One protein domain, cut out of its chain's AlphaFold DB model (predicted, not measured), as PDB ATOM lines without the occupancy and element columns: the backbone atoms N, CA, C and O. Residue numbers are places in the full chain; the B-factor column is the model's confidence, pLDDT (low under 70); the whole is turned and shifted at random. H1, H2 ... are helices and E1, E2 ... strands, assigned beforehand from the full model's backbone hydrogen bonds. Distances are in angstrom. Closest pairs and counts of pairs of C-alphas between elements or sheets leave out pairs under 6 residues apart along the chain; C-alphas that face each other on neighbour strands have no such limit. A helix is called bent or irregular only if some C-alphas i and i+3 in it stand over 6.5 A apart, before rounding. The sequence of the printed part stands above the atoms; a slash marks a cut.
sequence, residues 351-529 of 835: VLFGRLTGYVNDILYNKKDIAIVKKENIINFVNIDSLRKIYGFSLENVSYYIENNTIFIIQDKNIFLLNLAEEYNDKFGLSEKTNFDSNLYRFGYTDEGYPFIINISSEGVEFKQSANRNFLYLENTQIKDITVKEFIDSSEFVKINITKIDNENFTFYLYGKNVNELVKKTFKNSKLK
ATOM      1  N   VAL A 351     193.321 -14.823  21.795       82.62
ATOM      2  CA  VAL A 351     194.440 -14.614  20.870       82.62
ATOM      3  C   VAL A 351     194.031 -13.623  19.793       82.62
ATOM      4  O   VAL A 351     193.144 -13.886  18.980       82.62
ATOM      5  N   LEU A 352     194.723 -12.493  19.780       85.56
ATOM      6  CA  LEU A 352     194.653 -11.475  18.743       85.56
ATOM      7  C   LEU A 352     195.921 -11.550  17.898       85.56
ATOM      8  O   LEU A 352     196.935 -12.115  18.312       85.56
ATOM      9  N   PHE A 353     195.882 -10.957  16.715       80.19
ATOM     10  CA  PHE A 353     197.037 -10.931  15.831       80.19
ATOM     11  C   PHE A 353     197.278  -9.530  15.302       80.19
ATOM     12  O   PHE A 353     196.347  -8.743  15.113       80.19
ATOM     13  N   GLY A 354     198.547  -9.232  15.061       84.06
ATOM     14  CA  GLY A 354     198.955  -7.936  14.566       84.06
ATOM     15  C   GLY A 354     200.450  -7.858  14.330       84.06
ATOM     16  O   GLY A 354     201.155  -8.867  14.268       84.06
ATOM     17  N   ARG A 355     200.935  -6.626  14.209       87.62
ATOM     18  CA  ARG A 355     202.342  -6.333  13.940       87.62
ATOM     19  C   ARG A 355     202.958  -5.523  15.041       87.62
ATOM     20  O   ARG A 355     202.357  -4.559  15.492       87.62
ATOM     21  N   LEU A 356     204.185  -5.879  15.390       93.00
ATOM     22  CA  LEU A 356     205.008  -5.150  16.336       93.00
ATOM     23  C   LEU A 356     206.080  -4.347  15.600       93.00
ATOM     24  O   LEU A 356     206.891  -4.910  14.857       93.00
ATOM     25  N   THR A 357     206.114  -3.044  15.865       94.94
ATOM     26  CA  THR A 357     207.174  -2.139  15.410       94.94
ATOM     27  C   THR A 357     207.744  -1.366  16.596       94.94
ATOM     28  O   THR A 357     206.998  -0.772  17.367       94.94
ATOM     29  N   GLY A 358     209.066  -1.350  16.750       92.88
ATOM     30  CA  GLY A 358     209.756  -0.640  17.831       92.88
ATOM     31  C   GLY A 358     210.754  -1.516  18.580       92.88
ATOM     32  O   GLY A 358     211.033  -2.649  18.183       92.88
ATOM     33  N   TYR A 359     211.315  -0.970  19.655       88.56
ATOM     34  CA  TYR A 359     212.272  -1.682  20.499       88.56
ATOM     35  C   TYR A 359     211.566  -2.295  21.693       88.56
ATOM     36  O   TYR A 359     210.918  -1.601  22.472       88.56
ATOM     37  N   VAL A 360     211.738  -3.601  21.861       86.69
ATOM     38  CA  VAL A 360     211.203  -4.341  23.001       86.69
ATOM     39  C   VAL A 360     212.343  -5.135  23.616       86.69
ATOM     40  O   VAL A 360     212.979  -5.929  22.925       86.69
ATOM     41  N   ASN A 361     212.640  -4.877  24.895       80.94
ATOM     42  CA  ASN A 361     213.828  -5.404  25.580       80.94
ATOM     43  C   ASN A 361     215.126  -5.188  24.770       80.94
ATOM     44  O   ASN A 361     215.914  -6.111  24.588       80.94
ATOM     45  N   ASP A 362     215.305  -3.977  24.228       79.19
ATOM     46  CA  ASP A 362     216.445  -3.558  23.394       79.19
ATOM     47  C   ASP A 362     216.640  -4.329  22.066       79.19
ATOM     48  O   ASP A 362     217.597  -4.076  21.332       79.19
ATOM     49  N   ILE A 363     215.688  -5.184  21.678       87.69
ATOM     50  CA  ILE A 363     215.646  -5.840  20.365       87.69
ATOM     51  C   ILE A 363     214.722  -5.049  19.435       87.69
ATOM     52  O   ILE A 363     213.583  -4.743  19.792       87.69
ATOM     53  N   LEU A 364     215.207  -4.731  18.229       89.44
ATOM     54  CA  LEU A 364     214.399  -4.076  17.202       89.44
ATOM     55  C   LEU A 364     213.435  -5.073  16.554       89.44
ATOM     56  O   LEU A 364     213.862  -6.064  15.961       89.44
ATOM     57  N   TYR A 365     212.152  -4.732  16.561       91.31
ATOM     58  CA  TYR A 365     211.128  -5.368  15.745       91.31
ATOM     59  C   TYR A 365     210.665  -4.376  14.678       91.31
ATOM     60  O   TYR A 365     210.292  -3.246  14.987       91.31
ATOM     61  N   ASN A 366     210.709  -4.783  13.411       90.44
ATOM     62  CA  ASN A 366     210.230  -3.978  12.290       90.44
ATOM     63  C   ASN A 366     209.050  -4.691  11.636       90.44
ATOM     64  O   ASN A 366     209.260  -5.709  10.973       90.44
ATOM     65  N   LYS A 367     207.831  -4.178  11.860       87.38
ATOM     66  CA  LYS A 367     206.574  -4.732  11.329       87.38
ATOM     67  C   LYS A 367     206.505  -6.256  11.481       87.38
ATOM     68  O   LYS A 367     206.098  -6.966  10.566       87.38
ATOM     69  N   LYS A 368     206.972  -6.768  12.624       88.06
ATOM     70  CA  LYS A 368     207.083  -8.206  12.857       88.06
ATOM     71  C   LYS A 368     205.706  -8.759  13.186       88.06
ATOM     72  O   LYS A 368     205.074  -8.270  14.117       88.06
ATOM     73  N   ASP A 369     205.278  -9.791  12.468       83.62
ATOM     74  CA  ASP A 369     204.013 -10.459  12.761       83.62
ATOM     75  C   ASP A 369     204.088 -11.167  14.127       83.62
ATOM     76  O   ASP A 369     205.041 -11.901  14.428       83.62
ATOM     77  N   ILE A 370     203.094 -10.904  14.972       88.12
ATOM     78  CA  ILE A 370     203.006 -11.415  16.338       88.12
ATOM     79  C   ILE A 370     201.593 -11.909  16.656       88.12
ATOM     80  O   ILE A 370     200.595 -11.397  16.147       88.12
ATOM     81  N   ALA A 371     201.520 -12.889  17.552       86.56
ATOM     82  CA  ALA A 371     200.307 -13.213  18.278       86.56
ATOM     83  C   ALA A 371     200.300 -12.440  19.600       86.56
ATOM     84  O   ALA A 371     201.305 -12.383  20.313       86.56
ATOM     85  N   ILE A 372     199.163 -11.848  19.919       90.44
ATOM     86  CA  ILE A 372     198.896 -11.093  21.135       90.44
ATOM     87  C   ILE A 372     197.967 -11.959  21.974       90.44
ATOM     88  O   ILE A 372     196.794 -12.134  21.661       90.44
ATOM     89  N   VAL A 373     198.523 -12.540  23.023       90.25
ATOM     90  CA  VAL A 373     197.859 -13.503  23.893       90.25
ATOM     91  C   VAL A 373     197.407 -12.766  25.139       90.25
ATOM     92  O   VAL A 373     198.235 -12.350  25.955       90.25
ATOM     93  N   LYS A 374     196.098 -12.596  25.268       89.94
ATOM     94  CA  LYS A 374     195.440 -11.904  26.366       89.94
ATOM     95  C   LYS A 374     194.809 -12.916  27.310       89.94
ATOM     96  O   LYS A 374     193.995 -13.739  26.903       89.94
ATOM     97  N   LYS A 375     195.160 -12.827  28.586       89.38
ATOM     98  CA  LYS A 375     194.484 -13.543  29.666       89.38
ATOM     99  C   LYS A 375     194.173 -12.532  30.756       89.38
ATOM    100  O   LYS A 375     195.095 -11.990  31.363       89.38
ATOM    101  N   GLU A 376     192.885 -12.252  30.942       85.81
ATOM    102  CA  GLU A 376     192.414 -11.161  31.804       85.81
ATOM    103  C   GLU A 376     193.066  -9.822  31.392       85.81
ATOM    104  O   GLU A 376     192.945  -9.420  30.233       85.81
ATOM    105  N   ASN A 377     193.796  -9.165  32.303       86.56
ATOM    106  CA  ASN A 377     194.517  -7.910  32.055       86.56
ATOM    107  C   ASN A 377     195.973  -8.107  31.603       86.56
ATOM    108  O   ASN A 377     196.685  -7.126  31.384       86.56
ATOM    109  N   ILE A 378     196.440  -9.349  31.453       90.69
ATOM    110  CA  ILE A 378     197.818  -9.653  31.060       90.69
ATOM    111  C   ILE A 378     197.887  -9.897  29.554       90.69
ATOM    112  O   ILE A 378     197.237 -10.797  29.022       90.69
ATOM    113  N   ILE A 379     198.751  -9.139  28.883       91.81
ATOM    114  CA  ILE A 379     199.054  -9.262  27.459       91.81
ATOM    115  C   ILE A 379     200.447  -9.858  27.290       91.81
ATOM    116  O   ILE A 379     201.411  -9.392  27.893       91.81
ATOM    117  N   ASN A 380     200.577 -10.868  26.433       92.06
ATOM    118  CA  ASN A 380     201.858 -11.432  26.021       92.06
ATOM    119  C   ASN A 380     201.990 -11.389  24.502       92.06
ATOM    120  O   ASN A 380     201.105 -11.840  23.781       92.06
ATOM    121  N   PHE A 381     203.124 -10.913  24.009       92.44
ATOM    122  CA  PHE A 381     203.472 -11.005  22.599       92.44
ATOM    123  C   PHE A 381     204.255 -12.278  22.345       92.44
ATOM    124  O   PHE A 381     205.232 -12.568  23.036       92.44
ATOM    125  N   VAL A 382     203.854 -13.014  21.320       89.75
ATOM    126  CA  VAL A 382     204.506 -14.235  20.866       89.75
ATOM    127  C   VAL A 382     204.876 -14.062  19.404       89.75
ATOM    128  O   VAL A 382     204.057 -13.674  18.574       89.75
ATOM    129  N   ASN A 383     206.127 -14.357  19.075       87.06
ATOM    130  CA  ASN A 383     206.574 -14.391  17.693       87.06
ATOM    131  C   ASN A 383     205.949 -15.613  17.002       87.06
ATOM    132  O   ASN A 383     206.256 -16.741  17.390       87.06
ATOM    133  N   ILE A 384     205.114 -15.398  15.981       79.06
ATOM    134  CA  ILE A 384     204.385 -16.491  15.311       79.06
ATOM    135  C   ILE A 384     205.310 -17.475  14.586       79.06
ATOM    136  O   ILE A 384     204.971 -18.646  14.439       79.06
ATOM    137  N   ASP A 385     206.506 -17.032  14.187       77.62
ATOM    138  CA  ASP A 385     207.442 -17.880  13.459       77.62
ATOM    139  C   ASP A 385     208.232 -18.815  14.357       77.62
ATOM    140  O   ASP A 385     208.450 -19.971  14.001       77.62
ATOM    141  N   SER A 386     208.714 -18.279  15.477       82.12
ATOM    142  CA  SER A 386     209.580 -19.003  16.413       82.12
ATOM    143  C   SER A 386     208.820 -19.621  17.579       82.12
ATOM    144  O   SER A 386     209.414 -20.401  18.321       82.12
ATOM    145  N   LEU A 387     207.543 -19.261  17.757       81.19
ATOM    146  CA  LEU A 387     206.706 -19.682  18.882       81.19
ATOM    147  C   LEU A 387     207.375 -19.379  20.234       81.19
ATOM    148  O   LEU A 387     207.328 -20.157  21.182       81.19
ATOM    149  N   ARG A 388     208.051 -18.229  20.326       86.88
ATOM    150  CA  ARG A 388     208.677 -17.746  21.562       86.88
ATOM    151  C   ARG A 388     207.998 -16.472  22.027       86.88
ATOM    152  O   ARG A 388     207.720 -15.580  21.220       86.88
ATOM    153  N   LYS A 389     207.775 -16.375  23.339       89.69
ATOM    154  CA  LYS A 389     207.342 -15.134  23.981       89.69
ATOM    155  C   LYS A 389     208.401 -14.052  23.747       89.69
ATOM    156  O   LYS A 389     209.575 -14.259  24.037       89.69
ATOM    157  N   ILE A 390     207.964 -12.918  23.213       90.81
ATOM    158  CA  ILE A 390     208.763 -11.707  23.004       90.81
ATOM    159  C   ILE A 390     208.735 -10.862  24.278       90.81
ATOM    160  O   ILE A 390     209.775 -10.492  24.816       90.81
ATOM    161  N   TYR A 391     207.530 -10.555  24.760       89.50
ATOM    162  CA  TYR A 391     207.304  -9.599  25.840       89.50
ATOM    163  C   TYR A 391     205.947  -9.834  26.493       89.50
ATOM    164  O   TYR A 391     205.107 -10.535  25.932       89.50
ATOM    165  N   GLY A 392     205.719  -9.273  27.674       89.38
ATOM    166  CA  GLY A 392     204.388  -9.239  28.260       89.38
ATOM    167  C   GLY A 392     204.261  -8.177  29.338       89.38
ATOM    168  O   GLY A 392     205.242  -7.848  30.000       89.38
ATOM    169  N   PHE A 393     203.055  -7.646  29.492       90.19
ATOM    170  CA  PHE A 393     202.727  -6.562  30.412       90.19
ATOM    171  C   PHE A 393     201.278  -6.668  30.890       90.19
ATOM    172  O   PHE A 393     200.468  -7.384  30.302       90.19
ATOM    173  N   SER A 394     200.961  -5.944  31.963       89.69
ATOM    174  CA  SER A 394     199.579  -5.722  32.399       89.69
ATOM    175  C   SER A 394     199.038  -4.450  31.750       89.69
ATOM    176  O   SER A 394     199.734  -3.432  31.760       89.69
ATOM    177  N   LEU A 395     197.809  -4.489  31.229       86.81
ATOM    178  CA  LEU A 395     197.122  -3.318  30.662       86.81
ATOM    179  C   LEU A 395     196.988  -2.167  31.671       86.81
ATOM    180  O   LEU A 395     197.003  -1.007  31.278       86.81
ATOM    181  N   GLU A 396     196.926  -2.473  32.967       85.19
ATOM    182  CA  GLU A 396     196.837  -1.471  34.041       85.19
ATOM    183  C   GLU A 396     198.125  -0.650  34.209       85.19
ATOM    184  O   GLU A 396     198.089   0.466  34.719       85.19
ATOM    185  N   ASN A 397     199.267  -1.184  33.761       86.94
ATOM    186  CA  ASN A 397     200.594  -0.604  33.991       86.94
ATOM    187  C   ASN A 397     201.197   0.047  32.742       86.94
ATOM    188  O   ASN A 397     202.390   0.357  32.724       86.94
ATOM    189  N   VAL A 398     200.410   0.224  31.681       89.44
ATOM    190  CA  VAL A 398     200.881   0.835  30.438       89.44
ATOM    191  C   VAL A 398     200.126   2.111  30.137       89.44
ATOM    192  O   VAL A 398     198.930   2.232  30.381       89.44
ATOM    193  N   SER A 399     200.837   3.072  29.568       90.38
ATOM    194  CA  SER A 399     200.235   4.242  28.945       90.38
ATOM    195  C   SER A 399     200.047   3.953  27.461       90.38
ATOM    196  O   SER A 399     200.933   3.371  26.840       90.38
ATOM    197  N   TYR A 400     198.918   4.331  26.875       91.00
ATOM    198  CA  TYR A 400     198.661   4.047  25.466       91.00
ATOM    199  C   TYR A 400     197.942   5.178  24.735       91.00
ATOM    200  O   TYR A 400     197.256   6.010  25.333       91.00
ATOM    201  N   TYR A 401     198.114   5.198  23.417       90.88
ATOM    202  CA  TYR A 401     197.409   6.086  22.501       90.88
ATOM    203  C   TYR A 401     196.965   5.299  21.268       90.88
ATOM    204  O   TYR A 401     197.774   4.597  20.659       90.88
ATOM    205  N   ILE A 402     195.688   5.411  20.914       89.00
ATOM    206  CA  ILE A 402     195.061   4.704  19.798       89.00
ATOM    207  C   ILE A 402     194.772   5.698  18.680       89.00
ATOM    208  O   ILE A 402     194.123   6.728  18.881       89.00
ATOM    209  N   GLU A 403     195.210   5.355  17.477       86.81
ATOM    210  CA  GLU A 403     194.832   6.040  16.252       86.81
ATOM    211  C   GLU A 403     194.483   5.011  15.184       86.81
ATOM    212  O   GLU A 403     195.339   4.263  14.705       86.81
ATOM    213  N   ASN A 404     193.204   4.976  14.810       83.62
ATOM    214  CA  ASN A 404     192.656   3.987  13.888       83.62
ATOM    215  C   ASN A 404     192.989   2.561  14.371       83.62
ATOM    216  O   ASN A 404     192.606   2.168  15.468       83.62
ATOM    217  N   ASN A 405     193.748   1.813  13.572       83.69
ATOM    218  CA  ASN A 405     194.176   0.440  13.842       83.69
ATOM    219  C   ASN A 405     195.581   0.351  14.463       83.69
ATOM    220  O   ASN A 405     196.203  -0.715  14.473       83.69
ATOM    221  N   THR A 406     196.114   1.481  14.924       89.12
ATOM    222  CA  THR A 406     197.467   1.604  15.461       89.12
ATOM    223  C   THR A 406     197.413   1.965  16.937       89.12
ATOM    224  O   THR A 406     196.788   2.950  17.321       89.12
ATOM    225  N   ILE A 407     198.106   1.192  17.768       91.94
ATOM    226  CA  ILE A 407     198.193   1.406  19.211       91.94
ATOM    227  C   ILE A 407     199.650   1.671  19.575       91.94
ATOM    228  O   ILE A 407     200.507   0.798  19.441       91.94
ATOM    229  N   PHE A 408     199.929   2.870  20.070       92.88
ATOM    230  CA  PHE A 408     201.182   3.189  20.739       92.88
ATOM    231  C   PHE A 408     201.081   2.717  22.183       92.88
ATOM    232  O   PHE A 408     200.167   3.122  22.896       92.88
ATOM    233  N   ILE A 409     202.022   1.887  22.616       92.06
ATOM    234  CA  ILE A 409     202.144   1.428  24.000       92.06
ATOM    235  C   ILE A 409     203.434   2.016  24.566       92.06
ATOM    236  O   ILE A 409     204.502   1.892  23.962       92.06
ATOM    237  N   ILE A 410     203.333   2.643  25.733       90.25
ATOM    238  CA  ILE A 410     204.429   3.257  26.475       90.25
ATOM    239  C   ILE A 410     204.500   2.615  27.863       90.25
ATOM    240  O   ILE A 410     203.539   2.659  28.633       90.25
ATOM    241  N   GLN A 411     205.657   2.051  28.199       87.19
ATOM    242  CA  GLN A 411     205.914   1.440  29.503       87.19
ATOM    243  C   GLN A 411     207.374   1.643  29.901       87.19
ATOM    244  O   GLN A 411     208.273   1.311  29.132       87.19
ATOM    245  N   ASP A 412     207.627   2.189  31.093       81.44
ATOM    246  CA  ASP A 412     208.982   2.387  31.633       81.44
ATOM    247  C   ASP A 412     209.950   3.085  30.654       81.44
ATOM    248  O   ASP A 412     211.122   2.729  30.544       81.44
ATOM    249  N   LYS A 413     209.459   4.100  29.924       78.62
ATOM    250  CA  LYS A 413     210.181   4.834  28.855       78.62
ATOM    251  C   LYS A 413     210.523   4.007  27.604       78.62
ATOM    252  O   LYS A 413     211.229   4.508  26.730       78.62
ATOM    253  N   ASN A 414     210.016   2.787  27.488       86.75
ATOM    254  CA  ASN A 414     209.975   2.048  26.231       86.75
ATOM    255  C   ASN A 414     208.713   2.422  25.466       86.75
ATOM    256  O   ASN A 414     207.666   2.650  26.074       86.75
ATOM    257  N   ILE A 415     208.819   2.469  24.141       91.62
ATOM    258  CA  ILE A 415     207.679   2.702  23.265       91.62
ATOM    259  C   ILE A 415     207.717   1.733  22.094       91.62
ATOM    260  O   ILE A 415     208.749   1.515  21.459       91.62
ATOM    261  N   PHE A 416     206.565   1.153  21.805       93.62
ATOM    262  CA  PHE A 416     206.370   0.299  20.649       93.62
ATOM    263  C   PHE A 416     204.959   0.486  20.109       93.62
ATOM    264  O   PHE A 416     204.065   1.013  20.771       93.62
ATOM    265  N   LEU A 417     204.795   0.083  18.861       94.56
ATOM    266  CA  LEU A 417     203.606   0.292  18.069       94.56
ATOM    267  C   LEU A 417     203.042  -1.068  17.676       94.56
ATOM    268  O   LEU A 417     203.772  -1.943  17.198       94.56
ATOM    269  N   LEU A 418     201.741  -1.225  17.893       92.75
ATOM    270  CA  LEU A 418     200.961  -2.375  17.467       92.75
ATOM    271  C   LEU A 418     200.037  -1.962  16.330       92.75
ATOM    272  O   LEU A 418     199.245  -1.040  16.496       92.75
ATOM    273  N   ASN A 419     200.098  -2.662  15.202       89.56
ATOM    274  CA  ASN A 419     199.063  -2.564  14.174       89.56
ATOM    275  C   ASN A 419     198.150  -3.782  14.285       89.56
ATOM    276  O   ASN A 419     198.617  -4.910  14.107       89.56
ATOM    277  N   LEU A 420     196.873  -3.554  14.578       84.50
ATOM    278  CA  LEU A 420     195.853  -4.595  14.699       84.50
ATOM    279  C   LEU A 420     194.909  -4.569  13.493       84.50
ATOM    280  O   LEU A 420     194.840  -3.583  12.766       84.50
ATOM    281  N   ALA A 421     194.172  -5.653  13.263       73.12
ATOM    282  CA  ALA A 421     193.003  -5.587  12.389       73.12
ATOM    283  C   ALA A 421     191.859  -4.853  13.112       73.12
ATOM    284  O   ALA A 421     191.732  -4.966  14.329       73.12
ATOM    285  N   GLU A 422     191.010  -4.142  12.369       69.62
ATOM    286  CA  GLU A 422     189.930  -3.307  12.925       69.62
ATOM    287  C   GLU A 422     188.993  -4.090  13.865       69.62
ATOM    288  O   GLU A 422     188.684  -3.653  14.969       69.62
ATOM    289  N   GLU A 423     188.653  -5.322  13.483       72.00
ATOM    290  CA  GLU A 423     187.861  -6.283  14.269       72.00
ATOM    291  C   GLU A 423     188.490  -6.710  15.614       72.00
ATOM    292  O   GLU A 423     187.835  -7.374  16.425       72.00
ATOM    293  N   TYR A 424     189.768  -6.396  15.842       74.69
ATOM    294  CA  TYR A 424     190.495  -6.716  17.069       74.69
ATOM    295  C   TYR A 424     190.630  -5.531  18.024       74.69
ATOM    296  O   TYR A 424     190.993  -5.765  19.176       74.69
ATOM    297  N   ASN A 425     190.306  -4.303  17.605       71.50
ATOM    298  CA  ASN A 425     190.419  -3.126  18.471       71.50
ATOM    299  C   ASN A 425     189.535  -3.275  19.723       71.50
ATOM    300  O   ASN A 425     190.035  -3.173  20.843       71.50
ATOM    301  N   ASP A 426     188.267  -3.653  19.540       73.38
ATOM    302  CA  ASP A 426     187.326  -3.871  20.650       73.38
ATOM    303  C   ASP A 426     187.767  -5.022  21.568       73.38
ATOM    304  O   ASP A 426     187.616  -4.972  22.790       73.38
ATOM    305  N   LYS A 427     188.362  -6.064  20.981       78.94
ATOM    306  CA  LYS A 427     188.806  -7.265  21.700       78.94
ATOM    307  C   LYS A 427     190.082  -7.046  22.503       78.94
ATOM    308  O   LYS A 427     190.259  -7.636  23.571       78.94
ATOM    309  N   PHE A 428     190.960  -6.154  22.044       83.06
ATOM    310  CA  PHE A 428     192.172  -5.794  22.779       83.06
ATOM    311  C   PHE A 428     191.835  -5.245  24.178       83.06
ATOM    312  O   PHE A 428     192.576  -5.495  25.127       83.06
ATOM    313  N   GLY A 429     190.649  -4.647  24.346       78.00
ATOM    314  CA  GLY A 429     190.114  -4.239  25.646       78.00
ATOM    315  C   GLY A 429     190.457  -2.803  26.026       78.00
ATOM    316  O   GLY A 429     190.488  -2.483  27.210       78.00
ATOM    317  N   LEU A 430     190.721  -1.949  25.034       81.56
ATOM    318  CA  LEU A 430     190.942  -0.518  25.219       81.56
ATOM    319  C   LEU A 430     189.833   0.256  24.503       81.56
ATOM    320  O   LEU A 430     189.709   0.174  23.286       81.56
ATOM    321  N   SER A 431     189.018   0.986  25.263       72.94
ATOM    322  CA  SER A 431     187.860   1.729  24.741       72.94
ATOM    323  C   SER A 431     188.133   3.221  24.549       72.94
ATOM    324  O   SER A 431     187.572   3.850  23.654       72.94
ATOM    325  N   GLU A 432     188.983   3.808  25.390       83.94
ATOM    326  CA  GLU A 432     189.354   5.218  25.296       83.94
ATOM    327  C   GLU A 432     190.492   5.426  24.299       83.94
ATOM    328  O   GLU A 432     191.367   4.576  24.157       83.94
ATOM    329  N   LYS A 433     190.532   6.594  23.648       85.88
ATOM    330  CA  LYS A 433     191.605   6.944  22.704       85.88
ATOM    331  C   LYS A 433     192.987   6.976  23.372       85.88
ATOM    332  O   LYS A 433     193.995   6.702  22.732       85.88
ATOM    333  N   THR A 434     193.049   7.327  24.651       87.62
ATOM    334  CA  THR A 434     194.271   7.331  25.459       87.62
ATOM    335  C   THR A 434     193.912   7.252  26.936       87.62
ATOM    336  O   THR A 434     192.846   7.724  27.312       87.62
ATOM    337  N   ASN A 435     194.797   6.693  27.762       86.50
ATOM    338  CA  ASN A 435     194.641   6.632  29.220       86.50
ATOM    339  C   ASN A 435     195.602   7.557  29.989       86.50
ATOM    340  O   ASN A 435     195.700   7.465  31.213       86.50
ATOM    341  N   PHE A 436     196.346   8.421  29.294       78.00
ATOM    342  CA  PHE A 436     197.243   9.389  29.916       78.00
ATOM    343  C   PHE A 436     196.859  10.815  29.526       78.00
ATOM    344  O   PHE A 436     196.346  11.065  28.434       78.00
ATOM    345  N   ASP A 437     197.137  11.782  30.407       68.56
ATOM    346  CA  ASP A 437     197.100  13.186  30.002       68.56
ATOM    347  C   ASP A 437     198.146  13.378  28.906       68.56
ATOM    348  O   ASP A 437     199.334  13.181  29.150       68.56
ATOM    349  N   SER A 438     197.706  13.788  27.715       60.69
ATOM    350  CA  SER A 438     198.547  14.090  26.553       60.69
ATOM    351  C   SER A 438     199.816  14.902  26.853       60.69
ATOM    352  O   SER A 438     200.774  14.813  26.095       60.69
ATOM    353  N   ASN A 439     199.854  15.655  27.956       62.19
ATOM    354  CA  ASN A 439     201.025  16.416  28.396       62.19
ATOM    355  C   ASN A 439     202.135  15.574  29.069       62.19
ATOM    356  O   ASN A 439     203.258  16.059  29.225       62.19
ATOM    357  N   LEU A 440     201.847  14.339  29.500       67.44
ATOM    358  CA  LEU A 440     202.799  13.451  30.186       67.44
ATOM    359  C   LEU A 440     203.879  12.925  29.243       67.44
ATOM    360  O   LEU A 440     205.061  12.934  29.591       67.44
ATOM    361  N   TYR A 441     203.481  12.484  28.050       75.50
ATOM    362  CA  TYR A 441     204.386  11.880  27.080       75.50
ATOM    363  C   TYR A 441     204.451  12.700  25.804       75.50
ATOM    364  O   TYR A 441     203.452  12.938  25.130       75.50
ATOM    365  N   ARG A 442     205.678  13.056  25.424       88.12
ATOM    366  CA  ARG A 442     205.966  13.566  24.087       88.12
ATOM    367  C   ARG A 442     206.407  12.400  23.233       88.12
ATOM    368  O   ARG A 442     207.424  11.798  23.547       88.12
ATOM    369  N   PHE A 443     205.655  12.059  22.200       91.88
ATOM    370  CA  PHE A 443     205.944  10.891  21.378       91.88
ATOM    371  C   PHE A 443     205.623  11.138  19.907       91.88
ATOM    372  O   PHE A 443     204.957  12.113  19.539       91.88
ATOM    373  N   GLY A 444     206.170  10.261  19.080       93.81
ATOM    374  CA  GLY A 444     206.138  10.351  17.636       93.81
ATOM    375  C   GLY A 444     206.671   9.088  16.985       93.81
ATOM    376  O   GLY A 444     206.940   8.094  17.663       93.81
ATOM    377  N   TYR A 445     206.844   9.143  15.672       94.56
ATOM    378  CA  TYR A 445     207.494   8.099  14.895       94.56
ATOM    379  C   TYR A 445     208.336   8.688  13.757       94.56
ATOM    380  O   TYR A 445     208.139   9.828  13.327       94.56
ATOM    381  N   THR A 446     209.353   7.939  13.328       94.06
ATOM    382  CA  THR A 446     210.242   8.323  12.219       94.06
ATOM    383  C   THR A 446     209.559   8.117  10.865       94.06
ATOM    384  O   THR A 446     208.497   7.499  10.801       94.06
ATOM    385  N   ASP A 447     210.163   8.586   9.769       90.00
ATOM    386  CA  ASP A 447     209.635   8.345   8.415       90.00
ATOM    387  C   ASP A 447     209.521   6.837   8.086       90.00
ATOM    388  O   ASP A 447     208.625   6.422   7.353       90.00
ATOM    389  N   GLU A 448     210.355   5.984   8.689       88.25
ATOM    390  CA  GLU A 448     210.273   4.521   8.563       88.25
ATOM    391  C   GLU A 448     209.182   3.878   9.445       88.25
ATOM    392  O   GLU A 448     208.935   2.673   9.346       88.25
ATOM    393  N   GLY A 449     208.523   4.658  10.308       90.56
ATOM    394  CA  GLY A 449     207.463   4.203  11.210       90.56
ATOM    395  C   GLY A 449     207.945   3.707  12.578       90.56
ATOM    396  O   GLY A 449     207.172   3.073  13.296       90.56
ATOM    397  N   TYR A 450     209.198   3.968  12.968       93.19
ATOM    398  CA  TYR A 450     209.694   3.562  14.287       93.19
ATOM    399  C   TYR A 450     209.242   4.541  15.375       93.19
ATOM    400  O   TYR A 450     209.561   5.728  15.272       93.19
ATOM    401  N   PRO A 451     208.554   4.080  16.435       95.31
ATOM    402  CA  PRO A 451     208.060   4.963  17.482       95.31
ATOM    403  C   PRO A 451     209.185   5.448  18.405       95.31
ATOM    404  O   PRO A 451     210.172   4.744  18.629       95.31
ATOM    405  N   PHE A 452     209.026   6.643  18.975       94.38
ATOM    406  CA  PHE A 452     209.954   7.220  19.947       94.38
ATOM    407  C   PHE A 452     209.264   8.155  20.952       94.38
ATOM    408  O   PHE A 452     208.183   8.688  20.701       94.38
ATOM    409  N   ILE A 453     209.936   8.394  22.079       93.06
ATOM    410  CA  ILE A 453     209.597   9.386  23.105       93.06
ATOM    411  C   ILE A 453     210.613  10.531  23.054       93.06
ATOM    412  O   ILE A 453     211.806  10.304  22.855       93.06
ATOM    413  N   ILE A 454     210.154  11.758  23.284       92.75
ATOM    414  CA  ILE A 454     210.979  12.962  23.346       92.75
ATOM    415  C   ILE A 454     211.143  13.415  24.795       92.75
ATOM    416  O   ILE A 454     210.173  13.770  25.471       92.75
ATOM    417  N   ASN A 455     212.392  13.520  25.240       91.56
ATOM    418  CA  ASN A 455     212.735  14.181  26.495       91.56
ATOM    419  C   ASN A 455     213.406  15.521  26.208       91.56
ATOM    420  O   ASN A 455     214.391  15.590  25.480       91.56
ATOM    421  N   ILE A 456     212.883  16.590  26.809       91.31
ATOM    422  CA  ILE A 456     213.429  17.942  26.661       91.31
ATOM    423  C   ILE A 456     214.093  18.331  27.978       91.31
ATOM    424  O   ILE A 456     213.422  18.430  29.006       91.31
ATOM    425  N   SER A 457     215.402  18.563  27.938       91.94
ATOM    426  CA  SER A 457     216.226  18.966  29.083       91.94
ATOM    427  C   SER A 457     216.825  20.363  28.872       91.94
ATOM    428  O   SER A 457     216.691  20.950  27.794       91.94
ATOM    429  N   SER A 458     217.503  20.903  29.892       90.06
ATOM    430  CA  SER A 458     218.269  22.155  29.772       90.06
ATOM    431  C   SER A 458     219.380  22.064  28.721       90.06
ATOM    432  O   SER A 458     219.682  23.060  28.060       90.06
ATOM    433  N   GLU A 459     219.949  20.875  28.517       91.69
ATOM    434  CA  GLU A 459     221.069  20.677  27.600       91.69
ATOM    435  C   GLU A 459     220.631  20.484  26.153       91.69
ATOM    436  O   GLU A 459     221.176  21.132  25.252       91.69
ATOM    437  N   GLY A 460     219.603  19.663  25.941       94.00
ATOM    438  CA  GLY A 460     219.127  19.309  24.611       94.00
ATOM    439  C   GLY A 460     217.827  18.515  24.596       94.00
ATOM    440  O   GLY A 460     217.190  18.281  25.634       94.00
ATOM    441  N   VAL A 461     217.463  18.094  23.391       95.00
ATOM    442  CA  VAL A 461     216.313  17.251  23.071       95.00
ATOM    443  C   VAL A 461     216.816  15.842  22.759       95.00
ATOM    444  O   VAL A 461     217.636  15.650  21.862       95.00
ATOM    445  N   GLU A 462     216.332  14.857  23.511       94.88
ATOM    446  CA  GLU A 462     216.643  13.435  23.339       94.88
ATOM    447  C   GLU A 462     215.457  12.703  22.715       94.88
ATOM    448  O   GLU A 462     214.336  12.808  23.218       94.88
ATOM    449  N   PHE A 463     215.721  11.894  21.691       94.38
ATOM    450  CA  PHE A 463     214.737  11.038  21.039       94.38
ATOM    451  C   PHE A 463     215.045   9.574  21.372       94.38
ATOM    452  O   PHE A 463     216.037   8.995  20.920       94.38
ATOM    453  N   LYS A 464     214.200   8.964  22.205       93.06
ATOM    454  CA  LYS A 464     214.417   7.625  22.766       93.06
ATOM    455  C   LYS A 464     213.453   6.606  22.189       93.06
ATOM    456  O   LYS A 464     212.249   6.831  22.174       93.06
ATOM    457  N   GLN A 465     213.992   5.469  21.768       91.75
ATOM    458  CA  GLN A 465     213.212   4.313  21.314       91.75
ATOM    459  C   GLN A 465     213.005   3.283  22.435       91.75
ATOM    460  O   GLN A 465     212.008   2.569  22.446       91.75
ATOM    461  N   SER A 466     213.931   3.226  23.393       89.25
ATOM    462  CA  SER A 466     213.824   2.426  24.614       89.25
ATOM    463  C   SER A 466     214.417   3.200  25.792       89.25
ATOM    464  O   SER A 466     215.061   4.239  25.604       89.25
ATOM    465  N   ALA A 467     214.254   2.679  27.008       85.81
ATOM    466  CA  ALA A 467     214.877   3.248  28.202       85.81
ATOM    467  C   ALA A 467     216.405   3.414  28.052       85.81
ATOM    468  O   ALA A 467     216.961   4.410  28.522       85.81
ATOM    469  N   ASN A 468     217.056   2.480  27.347       85.50
ATOM    470  CA  ASN A 468     218.509   2.425  27.168       85.50
ATOM    471  C   ASN A 468     218.983   2.944  25.803       85.50
ATOM    472  O   ASN A 468     220.185   3.113  25.592       85.50
ATOM    473  N   ARG A 469     218.065   3.208  24.864       87.38
ATOM    474  CA  ARG A 469     218.398   3.580  23.487       87.38
ATOM    475  C   ARG A 469     217.927   4.985  23.150       87.38
ATOM    476  O   ARG A 469     216.757   5.220  22.842       87.38
ATOM    477  N   ASN A 470     218.888   5.897  23.122       90.19
ATOM    478  CA  ASN A 470     218.761   7.198  22.485       90.19
ATOM    479  C   ASN A 470     219.288   7.097  21.047       90.19
ATOM    480  O   ASN A 470     220.446   6.726  20.862       90.19
ATOM    481  N   PHE A 471     218.455   7.384  20.044       92.38
ATOM    482  CA  PHE A 471     218.897   7.343  18.643       92.38
ATOM    483  C   PHE A 471     219.283   8.723  18.105       92.38
ATOM    484  O   PHE A 471     220.016   8.797  17.124       92.38
ATOM    485  N   LEU A 472     218.816   9.802  18.742       94.44
ATOM    486  CA  LEU A 472     219.166  11.164  18.362       94.44
ATOM    487  C   LEU A 472     219.201  12.075  19.589       94.44
ATOM    488  O   LEU A 472     218.237  12.184  20.345       94.44
ATOM    489  N   TYR A 473     220.309  12.791  19.737       95.56
ATOM    490  CA  TYR A 473     220.448  13.876  20.694       95.56
ATOM    491  C   TYR A 473     220.788  15.163  19.956       95.56
ATOM    492  O   TYR A 473     221.735  15.192  19.174       95.56
ATOM    493  N   LEU A 474     220.028  16.220  20.228       95.62
ATOM    494  CA  LEU A 474     220.268  17.548  19.679       95.62
ATOM    495  C   LEU A 474     220.441  18.540  20.823       95.62
ATOM    496  O   LEU A 474     219.516  18.762  21.604       95.62
ATOM    497  N   GLU A 475     221.607  19.171  20.916       95.12
ATOM    498  CA  GLU A 475     221.803  20.261  21.871       95.12
ATOM    499  C   GLU A 475     220.880  21.437  21.535       95.12
ATOM    500  O   GLU A 475     220.752  21.834  20.373       95.12
ATOM    501  N   ASN A 476     220.301  22.072  22.558       93.19
ATOM    502  CA  ASN A 476     219.391  23.210  22.363       93.19
ATOM    503  C   ASN A 476     220.053  24.366  21.587       93.19
ATOM    504  O   ASN A 476     219.375  25.125  20.904       93.19
ATOM    505  N   THR A 477     221.376  24.508  21.697       90.88
ATOM    506  CA  THR A 477     222.189  25.525  21.013       90.88
ATOM    507  C   THR A 477     222.479  25.214  19.553       90.88
ATOM    508  O   THR A 477     222.849  26.127  18.826       90.88
ATOM    509  N   GLN A 478     222.329  23.963  19.118       94.19
ATOM    510  CA  GLN A 478     222.560  23.554  17.731       94.19
ATOM    511  C   GLN A 478     221.294  23.656  16.875       94.19
ATOM    512  O   GLN A 478     221.391  23.663  15.649       94.19
ATOM    513  N   ILE A 479     220.117  23.746  17.501       94.62
ATOM    514  CA  ILE A 479     218.824  23.838  16.820       94.62
ATOM    515  C   ILE A 479     218.576  25.287  16.386       94.62
ATOM    516  O   ILE A 479     218.504  26.202  17.208       94.62
ATOM    517  N   LYS A 480     218.427  25.494  15.077       92.94
ATOM    518  CA  LYS A 480     218.120  26.786  14.452       92.94
ATOM    519  C   LYS A 480     216.627  27.095  14.527       92.94
ATOM    520  O   LYS A 480     216.238  28.180  14.968       92.94
ATOM    521  N   ASP A 481     215.802  26.146  14.100       91.94
ATOM    522  CA  ASP A 481     214.345  26.230  14.153       91.94
ATOM    523  C   ASP A 481     213.686  24.843  14.136       91.94
ATOM    524  O   ASP A 481     214.308  23.826  13.825       91.94
ATOM    525  N   ILE A 482     212.415  24.824  14.536       93.69
ATOM    526  CA  ILE A 482     211.528  23.666  14.470       93.69
ATOM    527  C   ILE A 482     210.248  24.145  13.790       93.69
ATOM    528  O   ILE A 482     209.575  25.033  14.312       93.69
ATOM    529  N   THR A 483     209.922  23.568  12.638       90.94
ATOM    530  CA  THR A 483     208.781  23.983  11.807       90.94
ATOM    531  C   THR A 483     207.872  22.803  11.506       90.94
ATOM    532  O   THR A 483     208.363  21.694  11.296       90.94
ATOM    533  N   VAL A 484     206.565  23.037  11.408       88.88
ATOM    534  CA  VAL A 484     205.640  22.057  10.822       88.88
ATOM    535  C   VAL A 484     205.868  22.030   9.308       88.88
ATOM    536  O   VAL A 484     206.087  23.076   8.702       88.88
ATOM    537  N   LYS A 485     205.887  20.840   8.707       88.62
ATOM    538  CA  LYS A 485     206.031  20.619   7.258       88.62
ATOM    539  C   LYS A 485     204.727  20.194   6.609       88.62
ATOM    540  O   LYS A 485     204.462  20.608   5.487       88.62
ATOM    541  N   GLU A 486     203.937  19.391   7.313       86.69
ATOM    542  CA  GLU A 486     202.714  18.802   6.782       86.69
ATOM    543  C   GLU A 486     201.769  18.426   7.928       86.69
ATOM    544  O   GLU A 486     202.212  17.935   8.972       86.69
ATOM    545  N   PHE A 487     200.474  18.647   7.721       81.25
ATOM    546  CA  PHE A 487     199.410  18.081   8.544       81.25
ATOM    547  C   PHE A 487     198.912  16.817   7.853       81.25
ATOM    548  O   PHE A 487     198.616  16.857   6.662       81.25
ATOM    549  N   ILE A 488     198.857  15.700   8.576       83.62
ATOM    550  CA  ILE A 488     198.369  14.446   8.005       83.62
ATOM    551  C   ILE A 488     196.840  14.449   8.059       83.62
ATOM    552  O   ILE A 488     196.249  14.622   9.129       83.62
ATOM    553  N   ASP A 489     196.203  14.212   6.914       73.69
ATOM    554  CA  ASP A 489     194.750  14.110   6.826       73.69
ATOM    555  C   ASP A 489     194.210  13.035   7.776       73.69
ATOM    556  O   ASP A 489     194.640  11.882   7.766       73.69
ATOM    557  N   SER A 490     193.209  13.409   8.576       80.50
ATOM    558  CA  SER A 490     192.550  12.517   9.542       80.50
ATOM    559  C   SER A 490     193.475  11.915  10.615       80.50
ATOM    560  O   SER A 490     193.127  10.892  11.207       80.50
ATOM    561  N   SER A 491     194.617  12.546  10.905       85.31
ATOM    562  CA  SER A 491     195.526  12.148  11.986       85.31
ATOM    563  C   SER A 491     195.786  13.302  12.956       85.31
ATOM    564  O   SER A 491     195.765  14.476  12.589       85.31
ATOM    565  N   GLU A 492     196.030  12.972  14.225       87.88
ATOM    566  CA  GLU A 492     196.497  13.946  15.220       87.88
ATOM    567  C   GLU A 492     198.024  14.122  15.195       87.88
ATOM    568  O   GLU A 492     198.562  14.927  15.964       87.88
ATOM    569  N   PHE A 493     198.737  13.389  14.335       91.31
ATOM    570  CA  PHE A 493     200.164  13.571  14.108       91.31
ATOM    571  C   PHE A 493     200.427  14.598  13.011       91.31
ATOM    572  O   PHE A 493     199.722  14.703  12.009       91.31
ATOM    573  N   VAL A 494     201.505  15.349  13.196       91.25
ATOM    574  CA  VAL A 494     201.980  16.342  12.237       91.25
ATOM    575  C   VAL A 494     203.432  16.068  11.904       91.25
ATOM    576  O   VAL A 494     204.234  15.709  12.776       91.25
ATOM    577  N   LYS A 495     203.788  16.253  10.636       94.88
ATOM    578  CA  LYS A 495     205.175  16.167  10.200       94.88
ATOM    579  C   LYS A 495     205.888  17.446  10.598       94.88
ATOM    580  O   LYS A 495     205.479  18.541  10.206       94.88
ATOM    581  N   ILE A 496     206.976  17.322  11.340       94.81
ATOM    582  CA  ILE A 496     207.850  18.434  11.700       94.81
ATOM    583  C   ILE A 496     209.218  18.285  11.040       94.81
ATOM    584  O   ILE A 496     209.637  17.191  10.667       94.81
ATOM    585  N   ASN A 497     209.924  19.403  10.948       95.31
ATOM    586  CA  ASN A 497     211.327  19.477  10.578       95.31
ATOM    587  C   ASN A 497     212.090  20.232  11.661       95.31
ATOM    588  O   ASN A 497     211.699  21.346  12.019       95.31
ATOM    589  N   ILE A 498     213.170  19.637  12.151       95.62
ATOM    590  CA  ILE A 498     214.135  20.282  13.039       95.62
ATOM    591  C   ILE A 498     215.356  20.631  12.199       95.62
ATOM    592  O   ILE A 498     216.040  19.738  11.700       95.62
ATOM    593  N   THR A 499     215.622  21.924  12.053       95.19
ATOM    594  CA  THR A 499     216.769  22.440  11.306       95.19
ATOM    595  C   THR A 499     217.881  22.784  12.288       95.19
ATOM    596  O   THR A 499     217.660  23.533  13.245       95.19
ATOM    597  N   LYS A 500     219.095  22.290  12.060       95.19
ATOM    598  CA  LYS A 500     220.290  22.708  12.804       95.19
ATOM    599  C   LYS A 500     220.912  23.975  12.209       95.19
ATOM    600  O   LYS A 500     220.576  24.413  11.110       95.19
ATOM    601  N   ILE A 501     221.823  24.601  12.952       91.69
ATOM    602  CA  ILE A 501     222.538  25.816  12.517       91.69
ATOM    603  C   ILE A 501     223.399  25.564  11.269       91.69
ATOM    604  O   ILE A 501     223.510  26.446  10.421       91.69
ATOM    605  N   ASP A 502     223.948  24.359  11.126       91.94
ATOM    606  CA  ASP A 502     224.678  23.884   9.939       91.94
ATOM    607  C   ASP A 502     223.759  23.549   8.742       91.94
ATOM    608  O   ASP A 502     224.242  23.158   7.682       91.94
ATOM    609  N   ASN A 503     222.446  23.773   8.881       91.94
ATOM    610  CA  ASN A 503     221.382  23.449   7.928       91.94
ATOM    611  C   ASN A 503     221.148  21.944   7.697       91.94
ATOM    612  O   ASN A 503     220.473  21.578   6.731       91.94
ATOM    613  N   GLU A 504     221.635  21.077   8.586       94.88
ATOM    614  CA  GLU A 504     221.181  19.685   8.654       94.88
ATOM    615  C   GLU A 504     219.706  19.635   9.099       94.88
ATOM    616  O   GLU A 504     219.278  20.413   9.956       94.88
ATOM    617  N   ASN A 505     218.915  18.740   8.500       94.19
ATOM    618  CA  ASN A 505     217.469  18.651   8.708       94.19
ATOM    619  C   ASN A 505     217.068  17.260   9.197       94.19
ATOM    620  O   ASN A 505     217.481  16.260   8.614       94.19
ATOM    621  N   PHE A 506     216.198  17.215  10.204       94.56
ATOM    622  CA  PHE A 506     215.605  15.981  10.714       94.56
ATOM    623  C   PHE A 506     214.083  16.049  10.635       94.56
ATOM    624  O   PHE A 506     213.474  16.977  11.177       94.56
ATOM    625  N   THR A 507     213.472  15.056   9.993       95.12
ATOM    626  CA  THR A 507     212.022  14.955   9.811       95.12
ATOM    627  C   THR A 507     211.416  13.881  10.699       95.12
ATOM    628  O   THR A 507     211.925  12.768  10.795       95.12
ATOM    629  N   PHE A 508     210.305  14.223  11.350       95.06
ATOM    630  CA  PHE A 508     209.592  13.318  12.249       95.06
ATOM    631  C   PHE A 508     208.090  13.558  12.208       95.06
ATOM    632  O   PHE A 508     207.650  14.676  11.943       95.06
ATOM    633  N   TYR A 509     207.314  12.547  12.582       95.25
ATOM    634  CA  TYR A 509     205.889  12.679  12.856       95.25
ATOM    635  C   TYR A 509     205.673  12.763  14.360       95.25
ATOM    636  O   TYR A 509     206.015  11.833  15.087       95.25
ATOM    637  N   LEU A 510     205.130  13.879  14.842       92.88
ATOM    638  CA  LEU A 510     204.872  14.099  16.264       92.88
ATOM    639  C   LEU A 510     203.397  14.257  16.541       92.88
ATOM    640  O   LEU A 510     202.676  14.864  15.755       92.88
ATOM    641  N   TYR A 511     202.983  13.798  17.716       89.69
ATOM    642  CA  TYR A 511     201.657  14.101  18.219       89.69
ATOM    643  C   TYR A 511     201.467  15.626  18.308       89.69
ATOM    644  O   TYR A 511     202.222  16.303  19.012       89.69
ATOM    645  N   GLY A 512     200.492  16.180  17.582       84.06
ATOM    646  CA  GLY A 512     200.401  17.614  17.280       84.06
ATOM    647  C   GLY A 512     200.374  18.519  18.513       84.06
ATOM    648  O   GLY A 512     200.992  19.585  18.516       84.06
ATOM    649  N   LYS A 513     199.765  18.055  19.613       83.00
ATOM    650  CA  LYS A 513     199.729  18.789  20.892       83.00
ATOM    651  C   LYS A 513     201.122  19.029  21.496       83.00
ATOM    652  O   LYS A 513     201.309  19.996  22.227       83.00
ATOM    653  N   ASN A 514     202.116  18.210  21.145       85.25
ATOM    654  CA  ASN A 514     203.475  18.287  21.685       85.25
ATOM    655  C   ASN A 514     204.377  19.291  20.953       85.25
ATOM    656  O   ASN A 514     205.432  19.659  21.478       85.25
ATOM    657  N   VAL A 515     203.988  19.753  19.760       87.88
ATOM    658  CA  VAL A 515     204.841  20.608  18.917       87.88
ATOM    659  C   VAL A 515     205.093  21.965  19.570       87.88
ATOM    660  O   VAL A 515     206.244  22.386  19.679       87.88
ATOM    661  N   ASN A 516     204.044  22.623  20.072       85.06
ATOM    662  CA  ASN A 516     204.156  23.943  20.708       85.06
ATOM    663  C   ASN A 516     205.143  23.923  21.877       85.06
ATOM    664  O   ASN A 516     205.997  24.799  22.010       85.06
ATOM    665  N   GLU A 517     205.033  22.903  22.725       86.00
ATOM    666  CA  GLU A 517     205.888  22.771  23.893       86.00
ATOM    667  C   GLU A 517     207.335  22.448  23.504       86.00
ATOM    668  O   GLU A 517     208.262  23.003  24.102       86.00
ATOM    669  N   LEU A 518     207.536  21.608  22.482       90.69
ATOM    670  CA  LEU A 518     208.855  21.297  21.938       90.69
ATOM    671  C   LEU A 518     209.565  22.561  21.451       90.69
ATOM    672  O   LEU A 518     210.690  22.828  21.880       90.69
ATOM    673  N   VAL A 519     208.904  23.370  20.620       91.19
ATOM    674  CA  VAL A 519     209.466  24.634  20.117       91.19
ATOM    675  C   VAL A 519     209.777  25.583  21.277       91.19
ATOM    676  O   VAL A 519     210.903  26.082  21.387       91.19
ATOM    677  N   LYS A 520     208.816  25.778  22.190       89.56
ATOM    678  CA  LYS A 520     208.948  26.700  23.326       89.56
ATOM    679  C   LYS A 520     210.103  26.323  24.245       89.56
ATOM    680  O   LYS A 520     210.933  27.175  24.564       89.56
ATOM    681  N   LYS A 521     210.162  25.067  24.701       92.56
ATOM    682  CA  LYS A 521     211.177  24.617  25.667       92.56
ATOM    683  C   LYS A 521     212.571  24.585  25.053       92.56
ATOM    684  O   LYS A 521     213.502  25.053  25.701       92.56
ATOM    685  N   THR A 522     212.704  24.116  23.814       93.12
ATOM    686  CA  THR A 522     213.993  24.090  23.102       93.12
ATOM    687  C   THR A 522     214.569  25.501  22.978       93.12
ATOM    688  O   THR A 522     215.695  25.765  23.405       93.12
ATOM    689  N   PHE A 523     213.762  26.450  22.490       92.56
ATOM    690  CA  PHE A 523     214.191  27.840  22.363       92.56
ATOM    691  C   PHE A 523     214.495  28.471  23.726       92.56
ATOM    692  O   PHE A 523     215.567  29.054  23.898       92.56
ATOM    693  N   LYS A 524     213.610  28.310  24.718       93.19
ATOM    694  CA  LYS A 524     213.819  28.828  26.078       93.19
ATOM    695  C   LYS A 524     215.144  28.340  26.663       93.19
ATOM    696  O   LYS A 524     215.934  29.152  27.138       93.19
ATOM    697  N   ASN A 525     215.410  27.038  26.590       94.12
ATOM    698  CA  ASN A 525     216.621  26.439  27.146       94.12
ATOM    699  C   ASN A 525     217.883  26.913  26.410       94.12
ATOM    700  O   ASN A 525     218.889  27.192  27.060       94.12
ATOM    701  N   SER A 526     217.813  27.134  25.090       92.19
ATOM    702  CA  SER A 526     218.914  27.760  24.338       92.19
ATOM    703  C   SER A 526     219.255  29.167  24.861       92.19
ATOM    704  O   SER A 526     220.427  29.528  24.954       92.19
ATOM    705  N   LYS A 527     218.247  29.959  25.263       90.75
ATOM    706  CA  LYS A 527     218.445  31.307  25.823       90.75
ATOM    707  C   LYS A 527     218.909  31.281  27.270       90.75
ATOM    708  O   LYS A 527     219.714  32.127  27.650       90.75
ATOM    709  N   LEU A 528     218.475  30.296  28.054       90.94
ATOM    710  CA  LEU A 528     218.952  30.110  29.425       90.94
ATOM    711  C   LEU A 528     220.454  29.802  29.486       90.94
ATOM    712  O   LEU A 528     221.113  30.258  30.415       90.94
ATOM    713  N   LYS A 529     221.041  29.144  28.476       88.06
ATOM    714  CA  LYS A 529     222.509  28.980  28.393       88.06
ATOM    715  C   LYS A 529     223.262  30.314  28.279       88.06
ATOM    716  O   LYS A 529     224.406  30.414  28.709       88.06
TER     717      LYS A 529
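What this domain is: This is residues 351 to 529 of the 835 residues of an uncharacterized protein of Clostridium sp. N3C (UniProt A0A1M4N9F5). Two strand-built lobes sit end to end along the longest axis, each made of one antiparallel sheet of seven strands folded back on itself, and the two sheets are partly face to face where the lobes meet. The first lobe, E1 to E7, has short H1 at its far side; in the second, E8 to E14, the sheet is curled like part of a barrel, and the long helix H2 packs over its hollow side. The printed part has 179 residues with 14 named strands and two named helices, in the order E1 to E7, H1, E8 to E14, H2, and its class is mostly strand. The sheets run E4 E3 E2 E1 E7 E6 E5 and E11 E10 E9 E8 E14 E13 E12. The whole is compact, with a radius of gyration of the C-alphas of 17.1 A, yet elongated in outline, with spans of 51 by 31 by 26 A.

Where its parts are: The first sheet holds E1, residues 351 to 360, 19.8 A long from C-alpha 351 at (194.440, -14.614, 20.870); E2, residues 363 to 375, 24.4 A; E3, residues 378 to 383; E4, residues 388 to 394; E5, residues 399 to 403; E6, residues 406 to 411; and E7, residues 414 to 420, 19.4 A. H1 is residues 422 to 428. The second sheet holds E8, residues 443 to 445, with C-alpha 443 at (205.944, 10.891, 21.378); E9, residues 451 to 456; E10, residues 460 to 464; E11, residues 470 to 475; E12, residues 479 to 487, 21.9 A; E13, residues 493 to 500, 22.1 A; and E14, residues 505 to 511, 19.0 A. H2, residues 512 to 528, is 25.5 A long and ends with C-alpha 528 at (218.952, 30.110, 29.425).

How they stand to each other: The first sheet is strongly twisted and is a folded sheet, bent back into two leaves: E4 and E3 face E1, E7, E6 and E5, with E2 as the hinge. E1 bends by 90 degrees at residue 357 and E2 by 106 degrees at residue 366. Its meanders, strands in a row that are each the antiparallel neighbour of the one before, are E1 E2 E3 E4 and E5 E6 E7. E1 and E7 are antiparallel neighbours, with N 357 and O 417 within hydrogen-bond range at 2.9 A. H1 is on this sheet at a height over the sheet of 7.6 A, over none of its strands, but only just, with 2 C-alphas falling on E1; the closest C-alphas of H1 and E1 are those of Tyr 424 and Leu 352, 6.5 A apart. The two sheets form a sandwich, two sheets face to face, the facing parts 10.7 A centre to centre and their best planes 17 degrees apart; the closest C-alphas of E7 and E9 are those of Phe 416 and Pro 451, 5.9 A apart. The second sheet, also strongly twisted, is folded too: E11, E10 and E9 face E14, E13 and E12, with E8 as the hinge. Its meanders are E8 E9 E10 E11 and E12 E13 E14. Across the antiparallel neighbours E8 and E14, N 445 and O 509 are 2.9 A apart, and across the hairpin of E8 and E9, N 444 and O 452 are 3.0 A apart, both within hydrogen-bond range. H2 is on the second sheet at a height of 7.8 A, over E11 and only just over E14, with 3 C-alphas falling on it, and runs slantwise to the strands, at 42 degrees to E11 on the local plane. The closest C-alphas of H2 and E12 are those of Val 519 and Ile 482, 6.1 A apart. Both helices are irregular, but only just: C-alphas 423 and 426 in H1 and C-alphas 513 and 516 in H2 are 6.8 A apart. Of the O i to N i+4 pairs, 1 of 3 in H1 and 11 of 13 in H2 are within hydrogen-bond range; in H1, 3 of 4 O i to N i+3 pairs are.

The domain as a whole: The two C-alphas farthest apart are those of Leu 387 and Lys 527, at 52.8 A. The printed part has no cut. The link from H1 to E8, residues 429 to 442, is long; the other links are tight. The mean pLDDT of the printed part is 88.0, and residue 422 and residues 437 to 440 are under 70.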